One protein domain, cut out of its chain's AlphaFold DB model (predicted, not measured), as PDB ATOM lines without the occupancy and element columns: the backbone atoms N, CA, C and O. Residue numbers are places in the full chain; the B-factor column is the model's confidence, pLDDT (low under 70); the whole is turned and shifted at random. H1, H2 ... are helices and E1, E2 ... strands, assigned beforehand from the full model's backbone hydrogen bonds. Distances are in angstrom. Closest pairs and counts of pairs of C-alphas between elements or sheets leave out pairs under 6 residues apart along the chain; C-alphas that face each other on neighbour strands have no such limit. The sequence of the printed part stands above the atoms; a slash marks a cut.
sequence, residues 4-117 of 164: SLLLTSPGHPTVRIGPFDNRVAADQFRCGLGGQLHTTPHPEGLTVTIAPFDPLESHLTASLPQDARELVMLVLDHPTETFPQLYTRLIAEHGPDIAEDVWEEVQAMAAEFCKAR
ATOM      1  N   SER A   4     214.091 249.544 223.097       96.69
ATOM      2  CA  SER A   4     212.849 248.791 223.138       96.69
ATOM      3  C   SER A   4     213.099 247.371 223.628       96.69
ATOM      4  O   SER A   4     214.224 246.864 223.561       96.69
ATOM      5  N   LEU A   5     212.048 246.736 224.131       95.38
ATOM      6  CA  LEU A   5     212.021 245.300 224.358       95.38
ATOM      7  C   LEU A   5     211.399 244.609 223.156       95.38
ATOM      8  O   LEU A   5     210.346 245.033 222.685       95.38
ATOM      9  N   LEU A   6     212.038 243.535 222.700       95.19
ATOM     10  CA  LEU A   6     211.532 242.637 221.672       95.19
ATOM     11  C   LEU A   6     211.110 241.328 222.330       95.19
ATOM     12  O   LEU A   6     211.936 240.644 222.943       95.19
ATOM     13  N   LEU A   7     209.832 241.000 222.193       92.62
ATOM     14  CA  LEU A   7     209.235 239.757 222.649       92.62
ATOM     15  C   LEU A   7     208.998 238.880 221.423       92.62
ATOM     16  O   LEU A   7     208.156 239.190 220.580       92.62
ATOM     17  N   THR A   8     209.765 237.799 221.320       91.19
ATOM     18  CA  THR A   8     209.775 236.923 220.144       91.19
ATOM     19  C   THR A   8     209.473 235.498 220.567       91.19
ATOM     20  O   THR A   8     210.122 234.979 221.475       91.19
ATOM     21  N   SER A   9     208.527 234.854 219.887       88.69
ATOM     22  CA  SER A   9     208.227 233.430 220.054       88.69
ATOM     23  C   SER A   9     208.001 232.762 218.690       88.69
ATOM     24  O   SER A   9     207.574 233.432 217.744       88.69
ATOM     25  N   PRO A  10     208.317 231.464 218.540       87.69
ATOM     26  CA  PRO A  10     208.103 230.743 217.290       87.69
ATOM     27  C   PRO A  10     206.635 230.775 216.852       87.69
ATOM     28  O   PRO A  10     205.747 230.445 217.628       87.69
ATOM     29  N   GLY A  11     206.375 231.148 215.597       85.00
ATOM     30  CA  GLY A  11     205.019 231.154 215.030       85.00
ATOM     31  C   GLY A  11     204.156 232.371 215.387       85.00
ATOM     32  O   GLY A  11     203.027 232.449 214.907       85.00
ATOM     33  N   HIS A  12     204.680 233.337 216.149       83.00
ATOM     34  CA  HIS A  12     203.966 234.565 216.511       83.00
ATOM     35  C   HIS A  12     204.714 235.826 216.047       83.00
ATOM     36  O   HIS A  12     205.949 235.827 215.990       83.00
ATOM     37  N   PRO A  13     203.999 236.924 215.736       87.25
ATOM     38  CA  PRO A  13     204.623 238.214 215.459       87.25
ATOM     39  C   PRO A  13     205.458 238.719 216.641       87.25
ATOM     40  O   PRO A  13     205.071 238.565 217.799       87.25
ATOM     41  N   THR A  14     206.585 239.372 216.347       90.19
ATOM     42  CA  THR A  14     207.391 240.040 217.374       90.19
ATOM     43  C   THR A  14     206.630 241.228 217.947       90.19
ATOM     44  O   THR A  14     206.290 242.169 217.224       90.19
ATOM     45  N   VAL A  15     206.438 241.221 219.262       91.50
ATOM     46  CA  VAL A  15     205.878 242.357 219.994       91.50
ATOM     47  C   VAL A  15     207.011 243.265 220.444       91.50
ATOM     48  O   VAL A  15     208.044 242.796 220.928       91.50
ATOM     49  N   ARG A  16     206.821 244.575 220.291       94.00
ATOM     50  CA  ARG A  16     207.798 245.584 220.697       94.00
ATOM     51  C   ARG A  16     207.210 246.472 221.776       94.00
ATOM     52  O   ARG A  16     206.070 246.904 221.650       94.00
ATOM     53  N   ILE A  17     207.983 246.756 222.818       93.75
ATOM     54  CA  ILE A  17     207.578 247.643 223.919       93.75
ATOM     55  C   ILE A  17     208.612 248.759 224.031       93.75
ATOM     56  O   ILE A  17     209.811 248.483 224.060       93.75
ATOM     57  N   GLY A  18     208.179 250.015 224.033       93.62
ATOM     58  CA  GLY A  18     209.078 251.165 224.038       93.62
ATOM     59  C   GLY A  18     208.370 252.484 223.717       93.62
ATOM     60  O   GLY A  18     207.159 252.494 223.503       93.62
ATOM     61  N   PRO A  19     209.122 253.591 223.646       95.62
ATOM     62  CA  PRO A  19     210.562 253.679 223.895       95.62
ATOM     63  C   PRO A  19     210.912 253.679 225.393       95.62
ATOM     64  O   PRO A  19     210.150 254.166 226.221       95.62
ATOM     65  N   PHE A  20     212.100 253.179 225.730       94.81
ATOM     66  CA  PHE A  20     212.747 253.370 227.030       94.81
ATOM     67  C   PHE A  20     213.900 254.366 226.895       94.81
ATOM     68  O   PHE A  20     214.695 254.280 225.951       94.81
ATOM     69  N   ASP A  21     214.041 255.264 227.868       92.94
ATOM     70  CA  ASP A  21     215.055 256.327 227.829       92.94
ATOM     71  C   ASP A  21     216.486 255.813 228.002       92.94
ATOM     72  O   ASP A  21     217.447 256.417 227.517       92.94
ATOM     73  N   ASN A  22     216.647 254.704 228.723       92.69
ATOM     74  CA  ASN A  22     217.947 254.131 229.024       92.69
ATOM     75  C   ASN A  22     217.858 252.620 229.283       92.69
ATOM     76  O   ASN A  22     216.783 252.042 229.453       92.69
ATOM     77  N   ARG A  23     219.029 251.975 229.316       94.25
ATOM     78  CA  ARG A  23     219.143 250.522 229.497       94.25
ATOM     79  C   ARG A  23     218.665 250.048 230.866       94.25
ATOM     80  O   ARG A  23     218.141 248.949 230.943       94.25
ATOM     81  N   VAL A  24     218.808 250.868 231.910       92.75
ATOM     82  CA  VAL A  24     218.366 250.513 233.267       92.75
ATOM     83  C   VAL A  24     216.845 250.385 233.313       92.75
ATOM     84  O   VAL A  24     216.354 249.367 233.784       92.75
ATOM     85  N   ALA A  25     216.113 251.351 232.751       90.38
ATOM     86  CA  ALA A  25     214.652 251.301 232.661       90.38
ATOM     87  C   ALA A  25     214.172 250.088 231.842       90.38
ATOM     88  O   ALA A  25     213.295 249.347 232.280       90.38
ATOM     89  N   ALA A  26     214.804 249.832 230.689       93.38
ATOM     90  CA  ALA A  26     214.483 248.666 229.862       93.38
ATOM     91  C   ALA A  26     214.775 247.331 230.580       93.38
ATOM     92  O   ALA A  26     213.976 246.399 230.501       93.38
ATOM     93  N   ASP A  27     215.901 247.228 231.297       93.00
ATOM     94  CA  ASP A  27     216.262 246.038 232.079       93.00
ATOM     95  C   ASP A  27     215.301 245.822 233.260       93.00
ATOM     96  O   ASP A  27     214.898 244.685 233.501       93.00
ATOM     97  N   GLN A  28     214.902 246.883 233.972       90.00
ATOM     98  CA  GLN A  28     213.928 246.808 235.070       90.00
ATOM     99  C   GLN A  28     212.576 246.290 234.578       90.00
ATOM    100  O   GLN A  28     212.071 245.308 235.122       90.00
ATOM    101  N   PHE A  29     212.055 246.869 233.493       91.44
ATOM    102  CA  PHE A  29     210.803 246.421 232.887       91.44
ATOM    103  C   PHE A  29     210.901 244.967 232.405       91.44
ATOM    104  O   PHE A  29     210.007 244.157 232.648       91.44
ATOM    105  N   ARG A  30     212.022 244.584 231.772       92.00
ATOM    106  CA  ARG A  30     212.273 243.193 231.359       92.00
ATOM    107  C   ARG A  30     212.256 242.233 232.550       92.00
ATOM    108  O   ARG A  30     211.692 241.149 232.438       92.00
ATOM    109  N   CYS A  31     212.886 242.598 233.666       87.25
ATOM    110  CA  CYS A  31     212.886 241.783 234.882       87.25
ATOM    111  C   CYS A  31     211.474 241.649 235.470       87.25
ATOM    112  O   CYS A  31     211.081 240.542 235.835       87.25
ATOM    113  N   GLY A  32     210.706 242.742 235.499       84.31
ATOM    114  CA  GLY A  32     209.302 242.735 235.912       84.31
ATOM    115  C   GLY A  32     208.450 241.795 235.055       84.31
ATOM    116  O   GLY A  32     207.749 240.937 235.592       84.31
ATOM    117  N   LEU A  33     208.596 241.862 233.725       85.12
ATOM    118  CA  LEU A  33     207.959 240.916 232.804       85.12
ATOM    119  C   LEU A  33     208.392 239.472 233.070       85.12
ATOM    120  O   LEU A  33     207.545 238.588 233.115       85.12
ATOM    121  N   GLY A  34     209.689 239.224 233.264       80.44
ATOM    122  CA  GLY A  34     210.219 237.884 233.527       80.44
ATOM    123  C   GLY A  34     209.570 237.213 234.740       80.44
ATOM    124  O   GLY A  34     209.226 236.038 234.670       80.44
ATOM    125  N   GLY A  35     209.320 237.973 235.813       72.00
ATOM    126  CA  GLY A  35     208.575 237.483 236.977       72.00
ATOM    127  C   GLY A  35     207.144 237.052 236.638       72.00
ATOM    128  O   GLY A  35     206.683 236.029 237.133       72.00
ATOM    129  N   GLN A  36     206.474 237.783 235.744       71.44
ATOM    130  CA  GLN A  36     205.095 237.508 235.328       71.44
ATOM    131  C   GLN A  36     204.978 236.356 234.329       71.44
ATOM    132  O   GLN A  36     204.011 235.602 234.365       71.44
ATOM    133  N   LEU A  37     205.972 236.156 233.460       70.75
ATOM    134  CA  LEU A  37     205.982 235.012 232.544       70.75
ATOM    135  C   LEU A  37     205.951 233.675 233.301       70.75
ATOM    136  O   LEU A  37     205.426 232.698 232.790       70.75
ATOM    137  N   HIS A  38     206.429 233.617 234.545       69.25
ATOM    138  CA  HIS A  38     206.315 232.404 235.359       69.25
ATOM    139  C   HIS A  38     204.890 232.090 235.833       69.25
ATOM    140  O   HIS A  38     204.610 230.941 236.174       69.25
ATOM    141  N   THR A  39     204.001 233.081 235.872       65.38
ATOM    142  CA  THR A  39     202.656 232.969 236.458       65.38
ATOM    143  C   THR A  39     201.532 233.148 235.441       65.38
ATOM    144  O   THR A  39     200.380 232.868 235.762       65.38
ATOM    145  N   THR A  40     201.854 233.581 234.222       65.38
ATOM    146  CA  THR A  40     200.876 233.939 233.188       65.38
ATOM    147  C   THR A  40     201.082 233.088 231.929       65.38
ATOM    148  O   THR A  40     202.230 232.885 231.518       65.38
ATOM    149  N   PRO A  41     200.007 232.605 231.274       72.75
ATOM    150  CA  PRO A  41     200.118 231.913 229.993       72.75
ATOM    151  C   PRO A  41     200.851 232.766 228.953       72.75
ATOM    152  O   PRO A  41     200.547 233.945 228.768       72.75
ATOM    153  N   HIS A  42     201.817 232.167 228.269       76.81
ATOM    154  CA  HIS A  42     202.580 232.810 227.206       76.81
ATOM    155  C   HIS A  42     203.024 231.763 226.172       76.81
ATOM    156  O   HIS A  42     203.090 230.576 226.505       76.81
ATOM    157  N   PRO A  43     203.317 232.172 224.923       80.62
ATOM    158  CA  PRO A  43     203.777 231.247 223.892       80.62
ATOM    159  C   PRO A  43     205.049 230.492 224.301       80.62
ATOM    160  O   PRO A  43     205.969 231.074 224.883       80.62
ATOM    161  N   GLU A  44     205.124 229.205 223.958       80.75
ATOM    162  CA  GLU A  44     206.320 228.394 224.197       80.75
ATOM    163  C   GLU A  44     207.533 228.990 223.461       80.75
ATOM    164  O   GLU A  44     207.428 229.476 222.335       80.75
ATOM    165  N   GLY A  45     208.705 228.972 224.100       84.25
ATOM    166  CA  GLY A  45     209.934 229.507 223.509       84.25
ATOM    167  C   GLY A  45     209.982 231.036 223.422       84.25
ATOM    168  O   GLY A  45     210.807 231.571 222.680       84.25
ATOM    169  N   LEU A  46     209.122 231.745 224.161       87.88
ATOM    170  CA  LEU A  46     209.182 233.199 224.272       87.88
ATOM    171  C   LEU A  46     210.544 233.663 224.800       87.88
ATOM    172  O   LEU A  46     211.037 233.216 225.835       87.88
ATOM    173  N   THR A  47     211.117 234.635 224.103       90.06
ATOM    174  CA  THR A  47     212.354 235.316 224.479       90.06
ATOM    175  C   THR A  47     212.106 236.812 224.594       90.06
ATOM    176  O   THR A  47     211.320 237.376 223.833       90.06
ATOM    177  N   VAL A  48     212.789 237.459 225.542       92.25
ATOM    178  CA  VAL A  48     212.713 238.910 225.750       92.25
ATOM    179  C   VAL A  48     214.111 239.508 225.650       92.25
ATOM    180  O   VAL A  48     214.988 239.200 226.460       92.25
ATOM    181  N   THR A  49     214.338 240.369 224.658       94.69
ATOM    182  CA  THR A  49     215.646 241.002 224.414       94.69
ATOM    183  C   THR A  49     215.534 242.522 224.355       94.69
ATOM    184  O   THR A  49     214.478 243.055 224.039       94.69
ATOM    185  N   ILE A  50     216.615 243.230 224.695       95.69
ATOM    186  CA  ILE A  50     216.692 244.691 224.562       95.69
ATOM    187  C   ILE A  50     217.347 245.014 223.224       95.69
ATOM    188  O   ILE A  50     218.440 244.519 222.942       95.69
ATOM    189  N   ALA A  51     216.711 245.880 222.444       96.00
ATOM    190  CA  ALA A  51     217.193 246.345 221.151       96.00
ATOM    191  C   ALA A  51     217.115 247.880 221.053       96.00
ATOM    192  O   ALA A  51     216.427 248.519 221.855       96.00
ATOM    193  N   PRO A  52     217.809 248.504 220.083       97.19
ATOM    194  CA  PRO A  52     217.546 249.892 219.707       97.19
ATOM    195  C   PRO A  52     216.055 250.115 219.414       97.19
ATOM    196  O   PRO A  52     215.390 249.232 218.877       97.19
ATOM    197  N   PHE A  53     215.520 251.277 219.785       96.12
ATOM    198  CA  PHE A  53     214.162 251.659 219.393       96.12
ATOM    199  C   PHE A  53     214.109 251.965 217.889       96.12
ATOM    200  O   PHE A  53     214.951 252.718 217.394       96.12
ATOM    201  N   ASP A  54     213.121 251.400 217.191       94.50
ATOM    202  CA  ASP A  54     212.858 251.665 215.778       94.50
ATOM    203  C   ASP A  54     211.537 252.443 215.633       94.50
ATOM    204  O   ASP A  54     210.469 251.870 215.842       94.50
ATOM    205  N   PRO A  55     211.574 253.742 215.282       93.19
ATOM    206  CA  PRO A  55     210.366 254.555 215.167       93.19
ATOM    207  C   PRO A  55     209.470 254.180 213.975       93.19
ATOM    208  O   PRO A  55     208.374 254.725 213.867       93.19
ATOM    209  N   LEU A  56     209.932 253.325 213.054       94.19
ATOM    210  CA  LEU A  56     209.160 252.904 211.880       94.19
ATOM    211  C   LEU A  56     208.301 251.661 212.143       94.19
ATOM    212  O   LEU A  56     207.414 251.350 211.349       94.19
ATOM    213  N   GLU A  57     208.549 250.963 213.247       92.56
ATOM    214  CA  GLU A  57     207.807 249.775 213.652       92.56
ATOM    215  C   GLU A  57     206.693 250.132 214.648       92.56
ATOM    216  O   GLU A  57     206.697 251.189 215.281       92.56
ATOM    217  N   SER A  58     205.714 249.240 214.815       90.75
ATOM    218  CA  SER A  58     204.683 249.411 215.844       90.75
ATOM    219  C   SER A  58     205.223 248.999 217.214       90.75
ATOM    220  O   SER A  58     205.805 247.921 217.365       90.75
ATOM    221  N   HIS A  59     205.013 249.855 218.214       90.38
ATOM    222  CA  HIS A  59     205.416 249.625 219.598       90.38
ATOM    223  C   HIS A  59     204.225 249.804 220.538       90.38
ATOM    224  O   HIS A  59     203.478 250.777 220.445       90.38
ATOM    225  N   LEU A  60     204.099 248.892 221.498       89.62
ATOM    226  CA  LEU A  60     203.321 249.124 222.705       89.62
ATOM    227  C   LEU A  60     204.049 250.159 223.566       89.62
ATOM    228  O   LEU A  60     205.271 250.088 223.718       89.62
ATOM    229  N   THR A  61     203.301 251.085 224.167       87.06
ATOM    230  CA  THR A  61     203.894 252.106 225.044       87.06
ATOM    231  C   THR A  61     204.637 251.467 226.222       87.06
ATOM    232  O   THR A  61     204.154 250.523 226.843       87.06
ATOM    233  N   ALA A  62     205.835 251.946 226.545       80.81
ATOM    234  CA  ALA A  62     206.538 251.479 227.740       80.81
ATOM    235  C   ALA A  62     205.914 252.022 229.026       80.81
ATOM    236  O   ALA A  62     205.910 251.301 230.015       80.81
ATOM    237  N   SER A  63     205.403 253.256 228.984       85.38
ATOM    238  CA  SER A  63     204.810 253.906 230.145       85.38
ATOM    239  C   SER A  63     203.294 253.848 230.079       85.38
ATOM    240  O   SER A  63     202.687 254.265 229.082       85.38
ATOM    241  N   LEU A  64     202.711 253.278 231.121       85.62
ATOM    242  CA  LEU A  64     201.284 253.192 231.351       85.62
ATOM    243  C   LEU A  64     200.843 254.287 232.325       85.62
ATOM    244  O   LEU A  64     201.569 254.623 233.261       85.62
ATOM    245  N   PRO A  65     199.644 254.855 232.127       84.81
ATOM    246  CA  PRO A  65     199.085 255.768 233.105       84.81
ATOM    247  C   PRO A  65     198.808 255.022 234.414       84.81
ATOM    248  O   PRO A  65     198.408 253.862 234.401       84.81
ATOM    249  N   GLN A  66     199.000 255.701 235.543       82.69
ATOM    250  CA  GLN A  66     198.606 255.200 236.867       82.69
ATOM    251  C   GLN A  66     197.181 255.620 237.244       82.69
ATOM    252  O   GLN A  66     196.626 255.127 238.219       82.69
ATOM    253  N   ASP A  67     196.589 256.539 236.483       87.50
ATOM    254  CA  ASP A  67     195.208 256.948 236.672       87.50
ATOM    255  C   ASP A  67     194.260 255.854 236.155       87.50
ATOM    256  O   ASP A  67     194.294 255.463 234.983       87.50
ATOM    257  N   ALA A  68     193.396 255.361 237.042       83.81
ATOM    258  CA  ALA A  68     192.475 254.272 236.737       83.81
ATOM    259  C   ALA A  68     191.463 254.634 235.636       83.81
ATOM    260  O   ALA A  68     191.037 253.761 234.875       83.81
ATOM    261  N   ARG A  69     191.102 255.917 235.489       83.12
ATOM    262  CA  ARG A  69     190.190 256.373 234.434       83.12
ATOM    263  C   ARG A  69     190.865 256.338 233.062       83.12
ATOM    264  O   ARG A  69     190.220 255.993 232.073       83.12
ATOM    265  N   GLU A  70     192.142 256.678 232.976       85.06
ATOM    266  CA  GLU A  70     192.904 256.533 231.732       85.06
ATOM    267  C   GLU A  70     193.131 255.056 231.386       85.06
ATOM    268  O   GLU A  70     192.912 254.643 230.243       85.06
ATOM    269  N   LEU A  71     193.477 254.229 232.378       84.62
ATOM    270  CA  LEU A  71     193.670 252.792 232.178       84.62
ATOM    271  C   LEU A  71     192.392 252.065 231.760       84.62
ATOM    272  O   LEU A  71     192.459 251.217 230.874       84.62
ATOM    273  N   VAL A  72     191.228 252.387 232.332       83.06
ATOM    274  CA  VAL A  72     189.977 251.730 231.920       83.06
ATOM    275  C   VAL A  72     189.634 252.050 230.469       83.06
ATOM    276  O   VAL A  72     189.204 251.163 229.740       83.06
ATOM    277  N   MET A  73     189.903 253.271 229.998       81.75
ATOM    278  CA  MET A  73     189.731 253.599 228.580       81.75
ATOM    279  C   MET A  73     190.666 252.767 227.697       81.75
ATOM    280  O   MET A  73     190.233 252.289 226.652       81.75
ATOM    281  N   LEU A  74     191.907 252.528 228.136       80.00
ATOM    282  CA  LEU A  74     192.825 251.627 227.437       80.00
ATOM    283  C   LEU A  74     192.312 250.184 227.433       80.00
ATOM    284  O   LEU A  74     192.369 249.552 226.388       80.00
ATOM    285  N   VAL A  75     191.779 249.672 228.545       77.88
ATOM    286  CA  VAL A  75     191.177 248.325 228.610       77.88
ATOM    287  C   VAL A  75     190.000 248.188 227.647       77.88
ATOM    288  O   VAL A  75     189.858 247.158 226.999       77.88
ATOM    289  N   LEU A  76     189.162 249.220 227.545       72.38
ATOM    290  CA  LEU A  76     187.996 249.213 226.665       72.38
ATOM    291  C   LEU A  76     188.367 249.351 225.176       72.38
ATOM    292  O   LEU A  76     187.630 248.859 224.325       72.38
ATOM    293  N   ASP A  77     189.487 250.008 224.868       69.69
ATOM    294  CA  ASP A  77     189.992 250.213 223.503       69.69
ATOM    295  C   ASP A  77     190.939 249.087 223.037       69.69
ATOM    296  O   ASP A  77     191.083 248.838 221.839       69.69
ATOM    297  N   HIS A  78     191.581 248.373 223.968       60.44
ATOM    298  CA  HIS A  78     192.529 247.310 223.644       60.44
ATOM    299  C   HIS A  78     191.831 245.958 223.458       60.44
ATOM    300  O   HIS A  78     191.090 245.510 224.335       60.44
ATOM    301  N   PRO A  79     192.136 245.223 222.375       56.41
ATOM    302  CA  PRO A  79     191.725 243.835 222.267       56.41
ATOM    303  C   PRO A  79     192.419 243.008 223.359       56.41
ATOM    304  O   PRO A  79     193.636 243.105 223.559       56.41
ATOM    305  N   THR A  80     191.641 242.149 224.020       56.81
ATOM    306  CA  THR A  80     192.056 241.193 225.065       56.81
ATOM    307  C   THR A  80     193.206 240.269 224.647       56.81
ATOM    308  O   THR A  80     193.852 239.658 225.493       56.81
ATOM    309  N   GLU A  81     193.496 240.194 223.348       57.94
ATOM    310  CA  GLU A  81     194.530 239.355 222.738       57.94
ATOM    311  C   GLU A  81     195.922 240.012 222.678       57.94
ATOM    312  O   GLU A  81     196.874 239.410 222.180       57.94
ATOM    313  N   THR A  82     196.086 241.241 223.182       68.69
ATOM    314  CA  THR A  82     197.395 241.912 223.159       68.69
ATOM    315  C   THR A  82     198.322 241.321 224.222       68.69
ATOM    316  O   THR A  82     198.182 241.610 225.409       68.69
ATOM    317  N   PHE A  83     199.295 240.506 223.808       73.06
ATOM    318  CA  PHE A  83     200.355 240.009 224.686       73.06
ATOM    319  C   PHE A  83     201.577 240.951 224.680       73.06
ATOM    320  O   PHE A  83     202.022 241.327 223.598       73.06
ATOM    321  N   PRO A  84     202.181 241.291 225.837       79.12
ATOM    322  CA  PRO A  84     201.701 241.017 227.188       79.12
ATOM    323  C   PRO A  84     200.479 241.878 227.510       79.12
ATOM    324  O   PRO A  84     200.395 243.031 227.075       79.12
ATOM    325  N   GLN A  85     199.572 241.325 228.314       81.88
ATOM    326  CA  GLN A  85     198.352 242.016 228.723       81.88
ATOM    327  C   GLN A  85     198.669 243.297 229.507       81.88
ATOM    328  O   GLN A  85     199.731 243.429 230.123       81.88
ATOM    329  N   LEU A  86     197.721 244.239 229.509       84.19
ATOM    330  CA  LEU A  86     197.889 245.548 230.140       84.19
ATOM    331  C   LEU A  86     198.260 245.440 231.628       84.19
ATOM    332  O   LEU A  86     199.207 246.089 232.059       84.19
ATOM    333  N   TYR A  87     197.594 244.560 232.380       83.94
ATOM    334  CA  TYR A  87     197.903 244.325 233.795       83.94
ATOM    335  C   TYR A  87     199.330 243.804 234.012       83.94
ATOM    336  O   TYR A  87     200.066 244.304 234.858       83.94
ATOM    337  N   THR A  88     199.780 242.854 233.185       85.00
ATOM    338  CA  THR A  88     201.160 242.344 233.227       85.00
ATOM    339  C   THR A  88     202.185 243.451 232.980       85.00
ATOM    340  O   THR A  88     203.235 243.477 233.620       85.00
ATOM    341  N   ARG A  89     201.884 244.380 232.068       87.94
ATOM    342  CA  ARG A  89     202.732 245.549 231.808       87.94
ATOM    343  C   ARG A  89     202.716 246.533 232.979       87.94
ATOM    344  O   ARG A  89     203.775 247.045 233.321       87.94
ATOM    345  N   LEU A  90     201.569 246.723 233.632       88.00
ATOM    346  CA  LEU A  90     201.440 247.577 234.815       88.00
ATOM    347  C   LEU A  90     202.291 247.051 235.980       88.00
ATOM    348  O   LEU A  90     203.052 247.811 236.578       88.00
ATOM    349  N   ILE A  91     202.255 245.737 236.234       87.25
ATOM    350  CA  ILE A  91     203.133 245.098 237.227       87.25
ATOM    351  C   ILE A  91     204.605 245.258 236.837       87.25
ATOM    352  O   ILE A  91     205.445 245.531 237.695       87.25
ATOM    353  N   ALA A  92     204.939 245.077 235.557       86.12
ATOM    354  CA  ALA A  92     206.319 245.194 235.098       86.12
ATOM    355  C   ALA A  92     206.887 246.614 235.265       86.12
ATOM    356  O   ALA A  92     208.091 246.757 235.481       86.12
ATOM    357  N   GLU A  93     206.040 247.641 235.178       87.19
ATOM    358  CA  GLU A  93     206.438 249.043 235.313       87.19
ATOM    359  C   GLU A  93     206.470 249.527 236.767       87.19
ATOM    360  O   GLU A  93     207.432 250.176 237.179       87.19
ATOM    361  N   HIS A  94     205.431 249.228 237.549       86.50
ATOM    362  CA  HIS A  94     205.225 249.834 238.870       86.50
ATOM    363  C   HIS A  94     205.343 248.850 240.037       86.50
ATOM    364  O   HIS A  94     205.371 249.266 241.194       86.50
ATOM    365  N   GLY A  95     205.470 247.556 239.750       84.75
ATOM    366  CA  GLY A  95     205.457 246.504 240.757       84.75
ATOM    367  C   GLY A  95     204.041 246.040 241.120       84.75
ATOM    368  O   GLY A  95     203.056 246.648 240.702       84.75
ATOM    369  N   PRO A  96     203.936 244.929 241.870       83.50
ATOM    370  CA  PRO A  96     202.665 244.262 242.139       83.50
ATOM    371  C   PRO A  96     201.714 245.112 242.985       83.50
ATOM    372  O   PRO A  96     200.559 245.230 242.608       83.50
ATOM    373  N   ASP A  97     202.208 245.749 244.051       83.50
ATOM    374  CA  ASP A  97     201.365 246.490 245.000       83.50
ATOM    375  C   ASP A  97     200.636 247.661 244.313       83.50
ATOM    376  O   ASP A  97     199.415 247.757 244.359       83.50
ATOM    377  N   ILE A  98     201.376 248.508 243.584       85.19
ATOM    378  CA  ILE A  98     200.787 249.644 242.851       85.19
ATOM    379  C   ILE A  98     199.863 249.148 241.736       85.19
ATOM    380  O   ILE A  98     198.814 249.737 241.487       85.19
ATOM    381  N   ALA A  99     200.255 248.081 241.037       86.44
ATOM    382  CA  ALA A  99     199.435 247.538 239.968       86.44
ATOM    383  C   ALA A  99     198.115 246.963 240.495       86.44
ATOM    384  O   ALA A  99     197.105 247.114 239.821       86.44
ATOM    385  N   GLU A 100     198.111 246.318 241.662       86.38
ATOM    386  CA  GLU A 100     196.908 245.786 242.304       86.38
ATOM    387  C   GLU A 100     195.950 246.914 242.696       86.38
ATOM    388  O   GLU A 100     194.823 246.923 242.198       86.38
ATOM    389  N   ASP A 101     196.426 247.908 243.454       88.06
ATOM    390  CA  ASP A 101     195.620 249.058 243.892       88.06
ATOM    391  C   ASP A 101     194.932 249.749 242.700       88.06
ATOM    392  O   ASP A 101     193.719 249.967 242.678       88.06
ATOM    393  N   VAL A 102     195.704 250.042 241.650       87.25
ATOM    394  CA  VAL A 102     195.188 250.716 240.453       87.25
ATOM    395  C   VAL A 102     194.233 249.810 239.665       87.25
ATOM    396  O   VAL A 102     193.233 250.280 239.115       87.25
ATOM    397  N   TRP A 103     194.507 248.506 239.584       87.75
ATOM    398  CA  TRP A 103     193.684 247.575 238.809       87.75
ATOM    399  C   TRP A 103     192.334 247.277 239.469       87.75
ATOM    400  O   TRP A 103     191.346 247.065 238.760       87.75
ATOM    401  N   GLU A 104     192.251 247.299 240.801       86.25
ATOM    402  CA  GLU A 104     190.971 247.238 241.519       86.25
ATOM    403  C   GLU A 104     190.065 248.421 241.144       86.25
ATOM    404  O   GLU A 104     188.887 248.230 240.820       86.25
ATOM    405  N   GLU A 105     190.621 249.635 241.095       87.06
ATOM    406  CA  GLU A 105     189.881 250.827 240.671       87.06
ATOM    407  C   GLU A 105     189.428 250.735 239.207       87.06
ATOM    408  O   GLU A 105     188.271 251.037 238.893       87.06
ATOM    409  N   VAL A 106     190.297 250.257 238.309       84.44
ATOM    410  CA  VAL A 106     189.962 250.031 236.891       84.44
ATOM    411  C   VAL A 106     188.786 249.066 236.752       84.44
ATOM    412  O   VAL A 106     187.847 249.344 236.000       84.44
ATOM    413  N   GLN A 107     188.796 247.952 237.489       82.19
ATOM    414  CA  GLN A 107     187.711 246.968 237.466       82.19
ATOM    415  C   GLN A 107     186.393 247.558 237.976       82.19
ATOM    416  O   GLN A 107     185.347 247.364 237.348       82.19
ATOM    417  N   ALA A 108     186.439 248.314 239.076       80.06
ATOM    418  CA  ALA A 108     185.264 248.991 239.612       80.06
ATOM    419  C   ALA A 108     184.679 249.982 238.591       80.06
ATOM    420  O   ALA A 108     183.476 249.950 238.318       80.06
ATOM    421  N   MET A 109     185.521 250.807 237.959       81.44
ATOM    422  CA  MET A 109     185.082 251.756 236.931       81.44
ATOM    423  C   MET A 109     184.515 251.051 235.697       81.44
ATOM    424  O   MET A 109     183.465 251.447 235.188       81.44
ATOM    425  N   ALA A 110     185.165 249.989 235.227       76.31
ATOM    426  CA  ALA A 110     184.700 249.222 234.078       76.31
ATOM    427  C   ALA A 110     183.322 248.591 234.339       76.31
ATOM    428  O   ALA A 110     182.446 248.621 233.469       76.31
ATOM    429  N   ALA A 111     183.088 248.087 235.555       73.81
ATOM    430  CA  ALA A 111     181.784 247.575 235.967       73.81
ATOM    431  C   ALA A 111     180.702 248.670 235.954       73.81
ATOM    432  O   ALA A 111     179.582 248.420 235.499       73.81
ATOM    433  N   GLU A 112     181.021 249.890 236.392       74.81
ATOM    434  CA  GLU A 112     180.096 251.028 236.328       74.81
ATOM    435  C   GLU A 112     179.799 251.462 234.883       74.81
ATOM    436  O   GLU A 112     178.631 251.663 234.536       74.81
ATOM    437  N   PHE A 113     180.806 251.503 233.999       68.75
ATOM    438  CA  PHE A 113     180.591 251.734 232.563       68.75
ATOM    439  C   PHE A 113     179.652 250.687 231.945       68.75
ATOM    440  O   PHE A 113     178.780 251.031 231.143       68.75
ATOM    441  N   CYS A 114     179.775 249.423 232.358       64.94
ATOM    442  CA  CYS A 114     178.891 248.350 231.908       64.94
ATOM    443  C   CYS A 114     177.445 248.533 232.398       64.94
ATOM    444  O   CYS A 114     176.506 248.312 231.628       64.94
ATOM    445  N   LYS A 115     177.246 248.958 233.655       67.31
ATOM    446  CA  LYS A 115     175.913 249.210 234.241       67.31
ATOM    447  C   LYS A 115     175.223 250.436 233.639       67.31
ATOM    448  O   LYS A 115     174.003 250.437 233.501       67.31
ATOM    449  N   ALA A 116     175.985 251.464 233.269       62.78
ATOM    450  CA  ALA A 116     175.462 252.721 232.736       62.78
ATOM    451  C   ALA A 116     174.983 252.636 231.267       62.78
ATOM    452  O   ALA A 116     174.505 253.633 230.718       62.78
ATOM    453  N   ARG A 117     175.096 251.475 230.601       55.28
ATOM    454  CA  ARG A 117     174.781 251.342 229.170       55.28
ATOM    455  C   ARG A 117     173.269 251.202 228.900       55.28
ATOM    456  O   ARG A 117     172.617 250.354 229.510       55.28
TER     457      ARG A 117
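What this domain is: This is residues 4 to 117 of the 164 residues of an uncharacterized protein of Streptomyces viridifaciens (UniProt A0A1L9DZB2). A small three-stranded sheet with helix H1 over one face makes one lobe, and helices H3, H4 and H2 make the other, with H3 packed on H1 to join the two. H4, the longest helix, runs from H3 away from the sheet, and H2 packs across it; a long link, residues 53 to 67, leads from the sheet to H2. The printed part has 114 residues with four named helices and three named strands, in the order E1 E2 H1 E3 H2 H3 H4. The sheet, order E2 E1 E3, is antiparallel, and the class is mixed, helices and strands. The whole is compact, with a radius of gyration of the C-alphas of 14.6 A and spans of 43 by 31 by 30 A.

Where its parts are: In the sheet, E1 is residues 4 to 8, beginning at C-alpha 4 (212.849, 248.791, 223.138); E2 is residues 15 to 20, 14.8 A long, and E3 residues 47 to 52, 16.2 A. H1 is residues 23 to 37, 20.6 A, H3 residues 86 to 94, 12.2 A, and H2 residues 68 to 77, 14.1 A. H4, residues 96 to 115, is 28.3 A long and ends at C-alpha 115 (175.913, 249.210, 234.241).

How they stand to each other: E1 is the inner strand, antiparallel to E3 at 146 degrees, with N 6 and O 49 at 2.8 A, and to E2 at 165 degrees, with N 5 and O 17 at 2.8 A. E1 and E2 form a hairpin. The sheet is only just strongly twisted, its C-alphas up to 4.4 A off the best plane. H1 is on the sheet at a height of 9.1 A, in two layers, a helix on one face of a sheet, and runs along the strands, at 26 degrees to E1 on the local plane. E2, H1 and E3 make a split strand-helix-strand unit, two strands running the same way with E1 between them, and its crossover is right-handed. H1 touches H3, closest C-alphas Gly 32 and Ala 92 at 4.0 A, at a steep tilt of 48 degrees, opposite ways. H3 and H4 form a helical hairpin at 34 degrees, a shallow tilt only just short of steep; H4 touches H3 with residues 98 to 103 alone, closest C-alphas Ile 91 and Ala 99 at 5.2 A. H4 touches H2 with residues 102 to 110 alone, closest C-alphas Ala 68 and Val 106 at 4.9 A, at a steep tilt of 64 degrees. H1 and H4 are apart. In H1, H2, H3 and H4 every O i to N i+4 pair is within hydrogen-bond range.

The domain as a whole: The C-alphas farthest apart, of Arg 23 and Arg 117, are 44.4 A apart. The printed part has no cut, and the link from E3 to H2 is long. Mean pLDDT of the printed part is 83.7; residues 38 to 40, 77 to 82 and 113 to 117 are under 70.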